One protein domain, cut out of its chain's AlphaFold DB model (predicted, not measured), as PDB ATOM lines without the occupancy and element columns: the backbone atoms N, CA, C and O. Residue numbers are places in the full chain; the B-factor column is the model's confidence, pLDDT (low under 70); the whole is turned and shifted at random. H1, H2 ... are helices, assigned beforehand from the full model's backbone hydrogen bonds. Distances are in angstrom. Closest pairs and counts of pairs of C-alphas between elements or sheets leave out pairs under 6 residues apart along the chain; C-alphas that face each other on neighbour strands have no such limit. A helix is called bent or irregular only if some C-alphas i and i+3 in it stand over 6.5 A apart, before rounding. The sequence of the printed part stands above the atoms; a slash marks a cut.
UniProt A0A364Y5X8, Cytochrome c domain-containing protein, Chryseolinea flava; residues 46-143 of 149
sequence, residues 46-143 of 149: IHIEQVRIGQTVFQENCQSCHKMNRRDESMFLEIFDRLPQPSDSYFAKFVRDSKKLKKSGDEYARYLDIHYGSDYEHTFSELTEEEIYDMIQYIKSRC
ATOM      1  N   ILE A  46       2.517  58.367  96.293       89.12
ATOM      2  CA  ILE A  46       2.975  57.242  97.123       89.12
ATOM      3  C   ILE A  46       1.781  56.378  97.535       89.12
ATOM      4  O   ILE A  46       1.798  55.174  97.308       89.12
ATOM      5  N   HIS A  47       0.712  56.985  98.054       92.75
ATOM      6  CA  HIS A  47      -0.478  56.250  98.484       92.75
ATOM      7  C   HIS A  47      -1.138  55.457  97.340       92.75
ATOM      8  O   HIS A  47      -1.559  54.319  97.532       92.75
ATOM      9  N   ILE A  48      -1.231  56.030  96.133       94.38
ATOM     10  CA  ILE A  48      -1.765  55.320  94.956       94.38
ATOM     11  C   ILE A  48      -0.907  54.093  94.627       94.38
ATOM     12  O   ILE A  48      -1.454  53.031  94.327       94.38
ATOM     13  N   GLU A  49       0.416  54.228  94.698       96.56
ATOM     14  CA  GLU A  49       1.329  53.124  94.414       96.56
ATOM     15  C   GLU A  49       1.246  52.017  95.473       96.56
ATOM     16  O   GLU A  49       1.141  50.846  95.112       96.56
ATOM     17  N   GLN A  50       1.169  52.369  96.759       97.00
ATOM     18  CA  GLN A  50       0.967  51.413  97.857       97.00
ATOM     19  C   GLN A  50      -0.318  50.598  97.677       97.00
ATOM     20  O   GLN A  50      -0.312  49.375  97.781       97.00
ATOM     21  N   VAL A  51      -1.430  51.253  97.320       97.50
ATOM     22  CA  VAL A  51      -2.698  50.562  97.029       97.50
ATOM     23  C   VAL A  51      -2.552  49.608  95.839       97.50
ATOM     24  O   VAL A  51      -3.118  48.511  95.855       97.50
ATOM     25  N   ARG A  52      -1.790  49.995  94.807       97.81
ATOM     26  CA  ARG A  52      -1.543  49.160  93.623       97.81
ATOM     27  C   ARG A  52      -0.715  47.920  93.971       97.81
ATOM     28  O   ARG A  52      -1.082  46.824  93.550       97.81
ATOM     29  N   ILE A  53       0.366  48.083  94.732       98.12
ATOM     30  CA  ILE A  53       1.213  46.975  95.202       98.12
ATOM     31  C   ILE A  53       0.400  46.053  96.113       98.12
ATOM     32  O   ILE A  53       0.350  44.843  95.890       98.12
ATOM     33  N   GLY A  54      -0.333  46.625  97.065       97.81
ATOM     34  CA  GLY A  54      -1.194  45.879  97.975       97.81
ATOM     35  C   GLY A  54      -2.267  45.056  97.271       97.81
ATOM     36  O   GLY A  54      -2.577  43.943  97.700       97.81
ATOM     37  N   GLN A  55      -2.807  45.563  96.160       97.06
ATOM     38  CA  GLN A  55      -3.721  44.798  95.319       97.06
ATOM     39  C   GLN A  55      -3.039  43.548  94.752       97.06
ATOM     40  O   GLN A  55      -3.636  42.472  94.798       97.06
ATOM     41  N   THR A  56      -1.819  43.672  94.226       97.94
ATOM     42  CA  THR A  56      -1.051  42.530  93.705       97.94
ATOM     43  C   THR A  56      -0.790  41.503  94.804       97.94
ATOM     44  O   THR A  56      -1.136  40.336  94.628       97.94
ATOM     45  N   VAL A  57      -0.316  41.945  95.975       97.88
ATOM     46  CA  VAL A  57      -0.083  41.067  97.135       97.88
ATOM     47  C   VAL A  57      -1.357  40.308  97.516       97.88
ATOM     48  O   VAL A  57      -1.326  39.086  97.682       97.88
ATOM     49  N   PHE A  58      -2.501  40.995  97.599       96.00
ATOM     50  CA  PHE A  58      -3.782  40.359  97.918       96.00
ATOM     51  C   PHE A  58      -4.206  39.335  96.854       96.00
ATOM     52  O   PHE A  58      -4.705  38.257  97.187       96.00
ATOM     53  N   GLN A  59      -4.039  39.665  95.571       95.69
ATOM     54  CA  GLN A  59      -4.409  38.784  94.459       95.69
ATOM     55  C   GLN A  59      -3.594  37.489  94.456       95.69
ATOM     56  O   GLN A  59      -4.155  36.413  94.254       95.69
ATOM     57  N   GLU A  60      -2.296  37.585  94.726       96.19
ATOM     58  CA  GLU A  60      -1.381  36.442  94.704       96.19
ATOM     59  C   GLU A  60      -1.523  35.550  95.944       96.19
ATOM     60  O   GLU A  60      -1.470  34.326  95.824       96.19
ATOM     61  N   ASN A  61      -1.765  36.144  97.119       96.25
ATOM     62  CA  ASN A  61      -1.642  35.433  98.397       96.25
ATOM     63  C   ASN A  61      -2.977  35.195  99.118       96.25
ATOM     64  O   ASN A  61      -3.100  34.249  99.895       96.25
ATOM     65  N   CYS A  62      -3.995  36.026  98.879       93.19
ATOM     66  CA  CYS A  62      -5.247  36.000  99.645       93.19
ATOM     67  C   CYS A  62      -6.460  35.608  98.796       93.19
ATOM     68  O   CYS A  62      -7.420  35.031  99.313       93.19
ATOM     69  N   GLN A  63      -6.436  35.900  97.492       92.81
ATOM     70  CA  GLN A  63      -7.616  35.791  96.631       92.81
ATOM     71  C   GLN A  63      -8.109  34.358  96.420       92.81
ATOM     72  O   GLN A  63      -9.267  34.160  96.040       92.81
ATOM     73  N   SER A  64      -7.275  33.347  96.660       91.19
ATOM     74  CA  SER A  64      -7.687  31.940  96.610       91.19
ATOM     75  C   SER A  64      -8.884  31.679  97.533       91.19
ATOM     76  O   SER A  64      -9.870  31.092  97.081       91.19
ATOM     77  N   CYS A  65      -8.845  32.229  98.750       88.69
ATOM     78  CA  CYS A  65      -9.870  32.067  99.783       88.69
ATOM     79  C   CYS A  65     -10.742  33.319  99.981       88.69
ATOM     80  O   CYS A  65     -11.943  33.194 100.209       88.69
ATOM     81  N   HIS A  66     -10.176  34.521  99.860       89.50
ATOM     82  CA  HIS A  66     -10.862  35.785 100.145       89.50
ATOM     83  C   HIS A  66     -11.137  36.573  98.867       89.50
ATOM     84  O   HIS A  66     -10.219  37.082  98.230       89.50
ATOM     85  N   LYS A  67     -12.402  36.729  98.469       86.81
ATOM     86  CA  LYS A  67     -12.719  37.537  97.284       86.81
ATOM     87  C   LYS A  67     -13.035  38.974  97.680       86.81
ATOM     88  O   LYS A  67     -13.815  39.231  98.584       86.81
ATOM     89  N   MET A  68     -12.498  39.915  96.913       83.94
ATOM     90  CA  MET A  68     -12.883  41.325  96.991       83.94
ATOM     91  C   MET A  68     -14.035  41.600  96.008       83.94
ATOM     92  O   MET A  68     -13.893  42.344  95.038       83.94
ATOM     93  N   ASN A  69     -15.144  40.877  96.189       76.88
ATOM     94  CA  ASN A  69     -16.383  41.023  95.422       76.88
ATOM     95  C   ASN A  69     -17.548  41.319  96.384       76.88
ATOM     96  O   ASN A  69     -17.448  41.030  97.571       76.88
ATOM     97  N   ARG A  70     -18.685  41.805  95.866       65.31
ATOM     98  CA  ARG A  70     -19.837  42.249  96.682       65.31
ATOM     99  C   ARG A  70     -20.348  41.258  97.745       65.31
ATOM    100  O   ARG A  70     -21.037  41.693  98.658       65.31
ATOM    101  N   ARG A  71     -20.102  39.949  97.623       59.91
ATOM    102  CA  ARG A  71     -20.554  38.944  98.603       59.91
ATOM    103  C   ARG A  71     -19.518  38.724  99.709       59.91
ATOM    104  O   ARG A  71     -19.867  38.724 100.888       59.91
ATOM    105  N   ASP A  72     -18.259  38.574  99.319       64.81
ATOM    106  CA  ASP A  72     -17.173  38.159 100.214       64.81
ATOM    107  C   ASP A  72     -16.455  39.359 100.868       64.81
ATOM    108  O   ASP A  72     -15.783  39.213 101.883       64.81
ATOM    109  N   GLU A  73     -16.683  40.573 100.359       72.06
ATOM    110  CA  GLU A  73     -16.207  41.839 100.934       72.06
ATOM    111  C   GLU A  73     -16.761  42.110 102.344       72.06
ATOM    112  O   GLU A  73     -16.131  42.795 103.149       72.06
ATOM    113  N   SER A  74     -17.906  41.507 102.683       74.19
ATOM    114  CA  SER A  74     -18.574  41.672 103.980       74.19
ATOM    115  C   SER A  74     -17.685  41.340 105.184       74.19
ATOM    116  O   SER A  74     -17.851  41.935 106.247       74.19
ATOM    117  N   MET A  75     -16.702  40.448 105.027       82.44
ATOM    118  CA  MET A  75     -15.776  40.127 106.115       82.44
ATOM    119  C   MET A  75     -14.772  41.248 106.411       82.44
ATOM    120  O   MET A  75     -14.314  41.351 107.556       82.44
ATOM    121  N   PHE A  76     -14.441  42.058 105.401       88.50
ATOM    122  CA  PHE A  76     -13.469  43.150 105.467       88.50
ATOM    123  C   PHE A  76     -14.105  44.503 105.783       88.50
ATOM    124  O   PHE A  76     -13.394  45.408 106.217       88.50
ATOM    125  N   LEU A  77     -15.422  44.647 105.613       87.56
ATOM    126  CA  LEU A  77     -16.134  45.854 106.030       87.56
ATOM    127  C   LEU A  77     -15.859  46.151 107.508       87.56
ATOM    128  O   LEU A  77     -15.992  45.271 108.369       87.56
ATOM    129  N   GLU A  78     -15.427  47.388 107.767       90.00
ATOM    130  CA  GLU A  78     -15.135  47.924 109.103       90.00
ATOM    131  C   GLU A  78     -14.106  47.095 109.892       90.00
ATOM    132  O   GLU A  78     -14.008  47.197 111.117       90.00
ATOM    133  N   ILE A  79     -13.312  46.254 109.215       91.19
ATOM    134  CA  ILE A  79     -12.427  45.305 109.896       91.19
ATOM    135  C   ILE A  79     -11.422  46.020 110.804       91.19
ATOM    136  O   ILE A  79     -11.181  45.575 111.921       91.19
ATOM    137  N   PHE A  80     -10.897  47.169 110.385       94.06
ATOM    138  CA  PHE A  80      -9.932  47.932 111.179       94.06
ATOM    139  C   PHE A  80     -10.560  48.641 112.389       94.06
ATOM    140  O   PHE A  80      -9.847  48.939 113.346       94.06
ATOM    141  N   ASP A  81     -11.881  48.831 112.409       92.94
ATOM    142  CA  ASP A  81     -12.581  49.423 113.554       92.94
ATOM    143  C   ASP A  81     -12.823  48.396 114.667       92.94
ATOM    144  O   ASP A  81     -12.836  48.744 115.849       92.94
ATOM    145  N   ARG A  82     -12.983  47.121 114.295       91.38
ATOM    146  CA  ARG A  82     -13.315  46.017 115.213       91.38
ATOM    147  C   ARG A  82     -12.108  45.225 115.726       91.38
ATOM    148  O   ARG A  82     -12.263  44.398 116.620       91.38
ATOM    149  N   LEU A  83     -10.917  45.445 115.168       94.56
ATOM    150  CA  LEU A  83      -9.695  44.769 115.611       94.56
ATOM    151  C   LEU A  83      -9.098  45.395 116.880       94.56
ATOM    152  O   LEU A  83      -9.262  46.597 117.118       94.56
ATOM    153  N   PRO A  84      -8.338  44.610 117.672       97.19
ATOM    154  CA  PRO A  84      -7.523  45.146 118.756       97.19
ATOM    155  C   PRO A  84      -6.599  46.273 118.281       97.19
ATOM    156  O   PRO A  84      -6.003  46.204 117.206       97.19
ATOM    157  N   GLN A  85      -6.469  47.314 119.102       95.44
ATOM    158  CA  GLN A  85      -5.702  48.508 118.755       95.44
ATOM    159  C   GLN A  85      -4.220  48.375 119.148       95.44
ATOM    160  O   GLN A  85      -3.926  47.841 120.220       95.44
ATOM    161  N   PRO A  86      -3.275  48.899 118.341       96.69
ATOM    162  CA  PRO A  86      -3.479  49.555 117.043       96.69
ATOM    163  C   PRO A  86      -3.810  48.556 115.918       96.69
ATOM    164  O   PRO A  86      -3.053  47.609 115.676       96.69
ATOM    165  N   SER A  87      -4.920  48.799 115.212       96.56
ATOM    166  CA  SER A  87      -5.557  47.842 114.289       96.56
ATOM    167  C   SER A  87      -4.655  47.356 113.161       96.56
ATOM    168  O   SER A  87      -4.654  46.169 112.850       96.56
ATOM    169  N   ASP A  88      -3.863  48.244 112.562       96.50
ATOM    170  CA  ASP A  88      -3.016  47.902 111.414       96.50
ATOM    171  C   ASP A  88      -1.884  46.961 111.831       96.50
ATOM    172  O   ASP A  88      -1.625  45.950 111.181       96.50
ATOM    173  N   SER A  89      -1.260  47.246 112.978       97.38
ATOM    174  CA  SER A  89      -0.222  46.385 113.544       97.38
ATOM    175  C   SER A  89      -0.795  45.036 113.964       97.38
ATOM    176  O   SER A  89      -0.163  44.000 113.744       97.38
ATOM    177  N   TYR A  90      -1.993  45.031 114.555       97.81
ATOM    178  CA  TYR A  90      -2.665  43.789 114.919       97.81
ATOM    179  C   TYR A  90      -3.001  42.955 113.677       97.81
ATOM    180  O   TYR A  90      -2.666  41.771 113.627       97.81
ATOM    181  N   PHE A  91      -3.589  43.575 112.652       96.44
ATOM    182  CA  PHE A  91      -3.895  42.922 111.381       96.44
ATOM    183  C   PHE A  91      -2.633  42.330 110.746       96.44
ATOM    184  O   PHE A  91      -2.632  41.158 110.377       96.44
ATOM    185  N   ALA A  92      -1.534  43.090 110.708       97.06
ATOM    186  CA  ALA A  92      -0.260  42.618 110.173       97.06
ATOM    187  C   ALA A  92       0.281  41.392 110.931       97.06
ATOM    188  O   ALA A  92       0.749  40.439 110.307       97.06
ATOM    189  N   LYS A  93       0.190  41.372 112.269       96.88
ATOM    190  CA  LYS A  93       0.577  40.202 113.082       96.88
ATOM    191  C   LYS A  93      -0.309  38.992 112.795       96.88
ATOM    192  O   LYS A  93       0.209  37.889 112.640       96.88
ATOM    193  N   PHE A  94      -1.623  39.207 112.733       95.69
ATOM    194  CA  PHE A  94      -2.599  38.146 112.512       95.69
ATOM    195  C   PHE A  94      -2.451  37.515 111.124       95.69
ATOM    196  O   PHE A  94      -2.416  36.292 111.019       95.69
ATOM    197  N   VAL A  95      -2.327  38.328 110.071       95.31
ATOM    198  CA  VAL A  95      -2.124  37.827 108.704       95.31
ATOM    199  C   VAL A  95      -0.791  37.103 108.593       95.31
ATOM    200  O   VAL A  95      -0.752  36.010 108.047       95.31
ATOM    201  N   ARG A  96       0.293  37.656 109.148       96.50
ATOM    202  CA  ARG A  96       1.616  37.034 109.028       96.50
ATOM    203  C   ARG A  96       1.655  35.616 109.587       96.50
ATOM    204  O   ARG A  96       2.183  34.724 108.932       96.50
ATOM    205  N   ASP A  97       1.138  35.419 110.797       96.56
ATOM    206  CA  ASP A  97       1.105  34.101 111.430       96.56
ATOM    207  C   ASP A  97       0.050  34.048 112.547       96.56
ATOM    208  O   ASP A  97       0.330  34.234 113.739       96.56
ATOM    209  N   SER A  98      -1.196  33.783 112.154       95.75
ATOM    210  CA  SER A  98      -2.325  33.664 113.088       95.75
ATOM    211  C   SER A  98      -2.152  32.505 114.078       95.75
ATOM    212  O   SER A  98      -2.564  32.611 115.237       95.75
ATOM    213  N   LYS A  99      -1.473  31.423 113.668       95.00
ATOM    214  CA  LYS A  99      -1.191  30.263 114.519       95.00
ATOM    215  C   LYS A  99      -0.245  30.642 115.649       95.00
ATOM    216  O   LYS A  99      -0.483  30.292 116.808       95.00
ATOM    217  N   LYS A 100       0.839  31.350 115.329       96.06
ATOM    218  CA  LYS A 100       1.808  31.840 116.312       96.06
ATOM    219  C   LYS A 100       1.181  32.869 117.240       96.06
ATOM    220  O   LYS A 100       1.406  32.775 118.445       96.06
ATOM    221  N   LEU A 101       0.363  33.783 116.712       96.56
ATOM    222  CA  LEU A 101      -0.356  34.766 117.526       96.56
ATOM    223  C   LEU A 101      -1.322  34.089 118.514       96.56
ATOM    224  O   LEU A 101      -1.315  34.390 119.706       96.56
ATOM    225  N   LYS A 102      -2.074  33.076 118.069       95.94
ATOM    226  CA  LYS A 102      -2.891  32.243 118.964       95.94
ATOM    227  C   LYS A 102      -2.040  31.538 120.025       95.94
ATOM    228  O   LYS A 102      -2.370  31.570 121.210       95.94
ATOM    229  N   LYS A 103      -0.925  30.914 119.627       95.62
ATOM    230  CA  LYS A 103      -0.018  30.200 120.546       95.62
ATOM    231  C   LYS A 103       0.639  31.107 121.585       95.62
ATOM    232  O   LYS A 103       0.989  30.605 122.649       95.62
ATOM    233  N   SER A 104       0.787  32.408 121.322       97.25
ATOM    234  CA  SER A 104       1.262  33.356 122.336       97.25
ATOM    235  C   SER A 104       0.226  33.672 123.420       97.25
ATOM    236  O   SER A 104       0.539  34.418 124.341       97.25
ATOM    237  N   GLY A 105      -0.983  33.108 123.331       96.81
ATOM    238  CA  GLY A 105      -2.067  33.354 124.278       96.81
ATOM    239  C   GLY A 105      -2.926  34.566 123.926       96.81
ATOM    240  O   GLY A 105      -3.649  35.050 124.791       96.81
ATOM    241  N   ASP A 106      -2.861  35.058 122.682       98.00
ATOM    242  CA  ASP A 106      -3.700  36.173 122.242       98.00
ATOM    243  C   ASP A 106      -5.187  35.789 122.301       98.00
ATOM    244  O   ASP A 106      -5.630  34.802 121.701       98.00
ATOM    245  N   GLU A 107      -5.961  36.558 123.067       97.06
ATOM    246  CA  GLU A 107      -7.357  36.238 123.350       97.06
ATOM    247  C   GLU A 107      -8.251  36.374 122.119       97.06
ATOM    248  O   GLU A 107      -9.137  35.539 121.923       97.06
ATOM    249  N   TYR A 108      -8.007  37.378 121.275       95.88
ATOM    250  CA  TYR A 108      -8.820  37.626 120.089       95.88
ATOM    251  C   TYR A 108      -8.535  36.578 119.008       95.88
ATOM    252  O   TYR A 108      -9.468  36.004 118.443       95.88
ATOM    253  N   ALA A 109      -7.265  36.236 118.771       95.94
ATOM    254  CA  ALA A 109      -6.896  35.154 117.858       95.94
ATOM    255  C   ALA A 109      -7.462  33.796 118.313       95.94
ATOM    256  O   ALA A 109      -7.985  33.038 117.494       95.94
ATOM    257  N   ARG A 110      -7.425  33.500 119.620       96.06
ATOM    258  CA  ARG A 110      -8.040  32.287 120.183       96.06
ATOM    259  C   ARG A 110      -9.563  32.294 120.046       96.06
ATOM    260  O   ARG A 110     -10.143  31.258 119.735       96.06
ATOM    261  N   TYR A 111     -10.211  33.437 120.269       95.06
ATOM    262  CA  TYR A 111     -11.653  33.585 120.069       95.06
ATOM    263  C   TYR A 111     -12.048  33.258 118.624       95.06
ATOM    264  O   TYR A 111     -12.977  32.476 118.418       95.06
ATOM    265  N   LEU A 112     -11.328  33.800 117.635       92.62
ATOM    266  CA  LEU A 112     -11.589  33.521 116.221       92.62
ATOM    267  C   LEU A 112     -11.412  32.034 115.890       92.62
ATOM    268  O   LEU A 112     -12.270  31.455 115.233       92.62
ATOM    269  N   ASP A 113     -10.353  31.402 116.395       94.00
ATOM    270  CA  ASP A 113     -10.102  29.968 116.201       94.00
ATOM    271  C   ASP A 113     -11.230  29.087 116.761       94.00
ATOM    272  O   ASP A 113     -11.657  28.142 116.107       94.00
ATOM    273  N   ILE A 114     -11.769  29.434 117.935       94.75
ATOM    274  CA  ILE A 114     -12.906  28.722 118.544       94.75
ATOM    275  C   ILE A 114     -14.178  28.856 117.692       94.75
ATOM    276  O   ILE A 114     -14.959  27.911 117.617       94.75
ATOM    277  N   HIS A 115     -14.404  30.016 117.068       91.38
ATOM    278  CA  HIS A 115     -15.646  30.296 116.335       91.38
ATOM    279  C   HIS A 115     -15.618  29.830 114.880       91.38
ATOM    280  O   HIS A 115     -16.656  29.429 114.356       91.38
ATOM    281  N   TYR A 116     -14.457  29.896 114.229       89.62
ATOM    282  CA  TYR A 116     -14.319  29.615 112.799       89.62
ATOM    283  C   TYR A 116     -13.539  28.328 112.507       89.62
ATOM    284  O   TYR A 116     -13.692  27.776 111.424       89.62
ATOM    285  N   GLY A 117     -12.771  27.809 113.468       89.19
ATOM    286  CA  GLY A 117     -11.975  26.591 113.324       89.19
ATOM    287  C   GLY A 117     -10.534  26.843 112.868       89.19
ATOM    288  O   GLY A 117     -10.223  27.839 112.215       89.19
ATOM    289  N   SER A 118      -9.646  25.903 113.204       84.88
ATOM    290  CA  SER A 118      -8.200  26.006 112.940       84.88
ATOM    291  C   SER A 118      -7.787  25.747 111.489       84.88
ATOM    292  O   SER A 118      -6.623  25.943 111.153       84.88
ATOM    293  N   ASP A 119      -8.713  25.332 110.621       84.75
ATOM    294  CA  ASP A 119      -8.433  25.094 109.198       84.75
ATOM    295  C   ASP A 119      -8.176  26.402 108.419       84.75
ATOM    296  O   ASP A 119      -7.724  26.366 107.276       84.75
ATOM    297  N   TYR A 120      -8.429  27.558 109.044       81.25
ATOM    298  CA  TYR A 120      -8.315  28.893 108.446       81.25
ATOM    299  C   TYR A 120      -7.135  29.714 109.004       81.25
ATOM    300  O   TYR A 120      -7.194  30.942 109.066       81.25
ATOM    301  N   GLU A 121      -6.062  29.049 109.441       88.00
ATOM    302  CA  GLU A 121      -4.835  29.713 109.899       88.00
ATOM    303  C   GLU A 121      -3.996  30.258 108.724       88.00
ATOM    304  O   GLU A 121      -3.705  29.560 107.757       88.00
ATOM    305  N   HIS A 122      -3.535  31.501 108.849       89.44
ATOM    306  CA  HIS A 122      -2.560  32.129 107.955       89.44
ATOM    307  C   HIS A 122      -1.115  31.848 108.381       89.44
ATOM    308  O   HIS A 122      -0.806  31.829 109.579       89.44
ATOM    309  N   THR A 123      -0.218  31.706 107.404       93.81
ATOM    310  CA  THR A 123       1.242  31.722 107.582       93.81
ATOM    311  C   THR A 123       1.881  32.253 106.300       93.81
ATOM    312  O   THR A 123       1.914  31.542 105.303       93.81
ATOM    313  N   PHE A 124       2.383  33.486 106.344       95.06
ATOM    314  CA  PHE A 124       3.018  34.173 105.214       95.06
ATOM    315  C   PHE A 124       4.394  34.693 105.643       95.06
ATOM    316  O   PHE A 124       4.576  35.866 105.975       95.06
ATOM    317  N   SER A 125       5.362  33.781 105.736       92.06
ATOM    318  CA  SER A 125       6.729  34.080 106.195       92.06
ATOM    319  C   SER A 125       7.582  34.823 105.164       92.06
ATOM    320  O   SER A 125       8.606  35.408 105.506       92.06
ATOM    321  N   GLU A 126       7.158  34.760 103.911       94.31
ATOM    322  CA  GLU A 126       7.802  35.308 102.728       94.31
ATOM    323  C   GLU A 126       7.417  36.764 102.459       94.31
ATOM    324  O   GLU A 126       8.202  37.478 101.840       94.31
ATOM    325  N   LEU A 127       6.260  37.215 102.958       96.81
ATOM    326  CA  LEU A 127       5.824  38.598 102.805       96.81
ATOM    327  C   LEU A 127       6.592  39.517 103.755       96.81
ATOM    328  O   LEU A 127       6.636  39.316 104.979       96.81
ATOM    329  N   THR A 128       7.151  40.576 103.188       97.06
ATOM    330  CA  THR A 128       7.792  41.654 103.935       97.06
ATOM    331  C   THR A 128       6.774  42.433 104.772       97.06
ATOM    332  O   THR A 128       5.554  42.323 104.615       97.06
ATOM    333  N   GLU A 129       7.265  43.235 105.721       95.75
ATOM    334  CA  GLU A 129       6.375  44.139 106.454       95.75
ATOM    335  C   GLU A 129       5.717  45.160 105.527       95.75
ATOM    336  O   GLU A 129       4.516  45.384 105.650       95.75
ATOM    337  N   GLU A 130       6.478  45.717 104.585       97.19
ATOM    338  CA  GLU A 130       5.994  46.700 103.615       97.19
ATOM    339  C   GLU A 130       4.868  46.130 102.747       97.19
ATOM    340  O   GLU A 130       3.794  46.718 102.704       97.19
ATOM    341  N   GLU A 131       5.033  44.928 102.185       98.06
ATOM    342  CA  GLU A 131       3.990  44.272 101.378       98.06
ATOM    343  C   GLU A 131       2.693  44.035 102.165       98.06
ATOM    344  O   GLU A 131       1.592  44.215 101.637       98.06
ATOM    345  N   ILE A 132       2.798  43.668 103.446       97.94
ATOM    346  CA  ILE A 132       1.624  43.501 104.313       97.94
ATOM    347  C   ILE A 132       0.949  44.853 104.593       97.94
ATOM    348  O   ILE A 132      -0.282  44.921 104.626       97.94
ATOM    349  N   TYR A 133       1.716  45.930 104.776       97.88
ATOM    350  CA  TYR A 133       1.152  47.269 104.966       97.88
ATOM    351  C   TYR A 133       0.532  47.839 103.688       97.88
ATOM    352  O   TYR A 133      -0.545  48.432 103.759       97.88
ATOM    353  N   ASP A 134       1.133  47.603 102.529       98.38
ATOM    354  CA  ASP A 134       0.554  47.962 101.236       98.38
ATOM    355  C   ASP A 134      -0.763  47.212 101.011       98.38
ATOM    356  O   ASP A 134      -1.780  47.809 100.641       98.38
ATOM    357  N   MET A 135      -0.808  45.918 101.347       97.38
ATOM    358  CA  MET A 135      -2.046  45.134 101.336       97.38
ATOM    359  C   MET A 135      -3.107  45.715 102.288       97.38
ATOM    360  O   MET A 135      -4.284  45.769 101.927       97.38
ATOM    361  N   ILE A 136      -2.723  46.200 103.476       96.75
ATOM    362  CA  ILE A 136      -3.640  46.917 104.380       96.75
ATOM    363  C   ILE A 136      -4.217  48.166 103.696       96.75
ATOM    364  O   ILE A 136      -5.431  48.376 103.768       96.75
ATOM    365  N   GLN A 137      -3.394  48.966 103.003       96.50
ATOM    366  CA  GLN A 137      -3.883  50.143 102.268       96.50
ATOM    367  C   GLN A 137      -4.873  49.748 101.170       96.50
ATOM    368  O   GLN A 137      -5.921  50.381 101.017       96.50
ATOM    369  N   TYR A 138      -4.594  48.661 100.449       95.88
ATOM    370  CA  TYR A 138      -5.528  48.127  99.463       95.88
ATOM    371  C   TYR A 138      -6.874  47.743 100.092       95.88
ATOM    372  O   TYR A 138      -7.914  48.186  99.596       95.88
ATOM    373  N   ILE A 139      -6.878  46.991 101.199       94.44
ATOM    374  CA  ILE A 139      -8.121  46.607 101.890       94.44
ATOM    375  C   ILE A 139      -8.887  47.853 102.344       94.44
ATOM    376  O   ILE A 139     -10.075  47.953 102.063       94.44
ATOM    377  N   LYS A 140      -8.227  48.845 102.954       93.19
ATOM    378  CA  LYS A 140      -8.872  50.105 103.375       93.19
ATOM    379  C   LYS A 140      -9.464  50.896 102.209       93.19
ATOM    380  O   LYS A 140     -10.517  51.507 102.360       93.19
ATOM    381  N   SER A 141      -8.813  50.865 101.043       91.88
ATOM    382  CA  SER A 141      -9.303  51.540  99.833       91.88
ATOM    383  C   SER A 141     -10.590  50.921  99.267       91.88
ATOM    384  O   SER A 141     -11.348  51.607  98.584       91.88
ATOM    385  N   ARG A 142     -10.836  49.629  99.530       90.19
ATOM    386  CA  ARG A 142     -12.032  48.898  99.078       90.19
ATOM    387  C   ARG A 142     -13.102  48.826 100.161       90.19
ATOM    388  O   ARG A 142     -14.278  48.991  99.871       90.19
ATOM    389  N   CYS A 143     -12.670  48.657 101.403       87.69
ATOM    390  CA  CYS A 143     -13.499  48.404 102.569       87.69
ATOM    391  C   CYS A 143     -13.209  49.474 103.631       87.69
ATOM    392  O   CYS A 143     -12.489  49.205 104.599       87.69
TER     393      CYS A 143
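This is residues 46 to 143 of the 149 residues of the protein "Cytochrome c domain-containing protein" of Chryseolinea flava (UniProt A0A364Y5X8). Two long helices, H1 and H7, cross near their middles as an X at one end of the domain; H4 packs on H7, and beyond H4 the pair H5 and H6 makes the other end. Two very short helices, H2 and H3, lie on the winding path from H1 to H4, and residues 117 to 128, with no named element, run back from H6 to H7. The printed part has 98 residues with seven named helices, H1 to H7 in order along the chain, and no named strand; the class is all helix. It is compact, with a radius of gyration of the C-alphas of 13.1 A, and rounded, spanning 36 by 29 by 25 A.

H1, residues 46 to 61, touches H7, residues 129 to 142, about perpendicular at 82 degrees; their closest C-alphas, of Gly 54 and Met 135, are 3.5 A apart. H2, residues 72 to 75, touches no helix and meets H3, residues 79 to 82, only through their link. H3 touches H4, residues 87 to 96, with the closest C-alphas, of Phe 80 and Ser 87, 5.4 A apart. H3 and H7 are near each other. H4 touches H7 at a steep tilt of 62 degrees, opposite ways; the closest C-alphas, of Ala 92 and Ile 132, are 6.2 A apart. H5, residues 98 to 103, is close to H4 but not clearly touching, about perpendicular at 89 degrees; the C-alphas of Phe 94 and Leu 101 are closest, at 6.4 A. H5 touches H6, residues 107 to 116, at a steep tilt of 62 degrees, opposite ways, with the C-alphas of Lys 102 and Ala 109 closest, at 5.1 A. Among the pairs that are apart are H1 and H4, H1 and H6, and H5 and H7. In H1, H4, H5, H6 and H7 every O i to N i+4 pair is within hydrogen-bond range; H2 and H3 are too short for such a pair, and their single O i to N i+3 pair is within range in H3 but not in H2.

H1 begins at C-alpha 46, at (2.975, 57.242, 97.123), and is 22.3 A long. H2 is neither bent nor irregular, but only just: C-alphas 72 and 75 are 6.4 A apart. H3 is 5.4 A long, H4 14.0 A, H5 8.5 A and H6 14.3 A; H6 ends at C-alpha 116, at (-14.319, 29.615, 112.799). H7, 20.4 A long, ends at C-alpha 142, at (-12.032, 48.898, 99.078).

The two C-alphas farthest apart, of Ile 46 and Ile 114, are 39.0 A apart. The printed part has no cut. The link from H6 to H7, with 12 residues, is long. The mean pLDDT of the printed part is 92.5, and residues 70 to 72 are under 70.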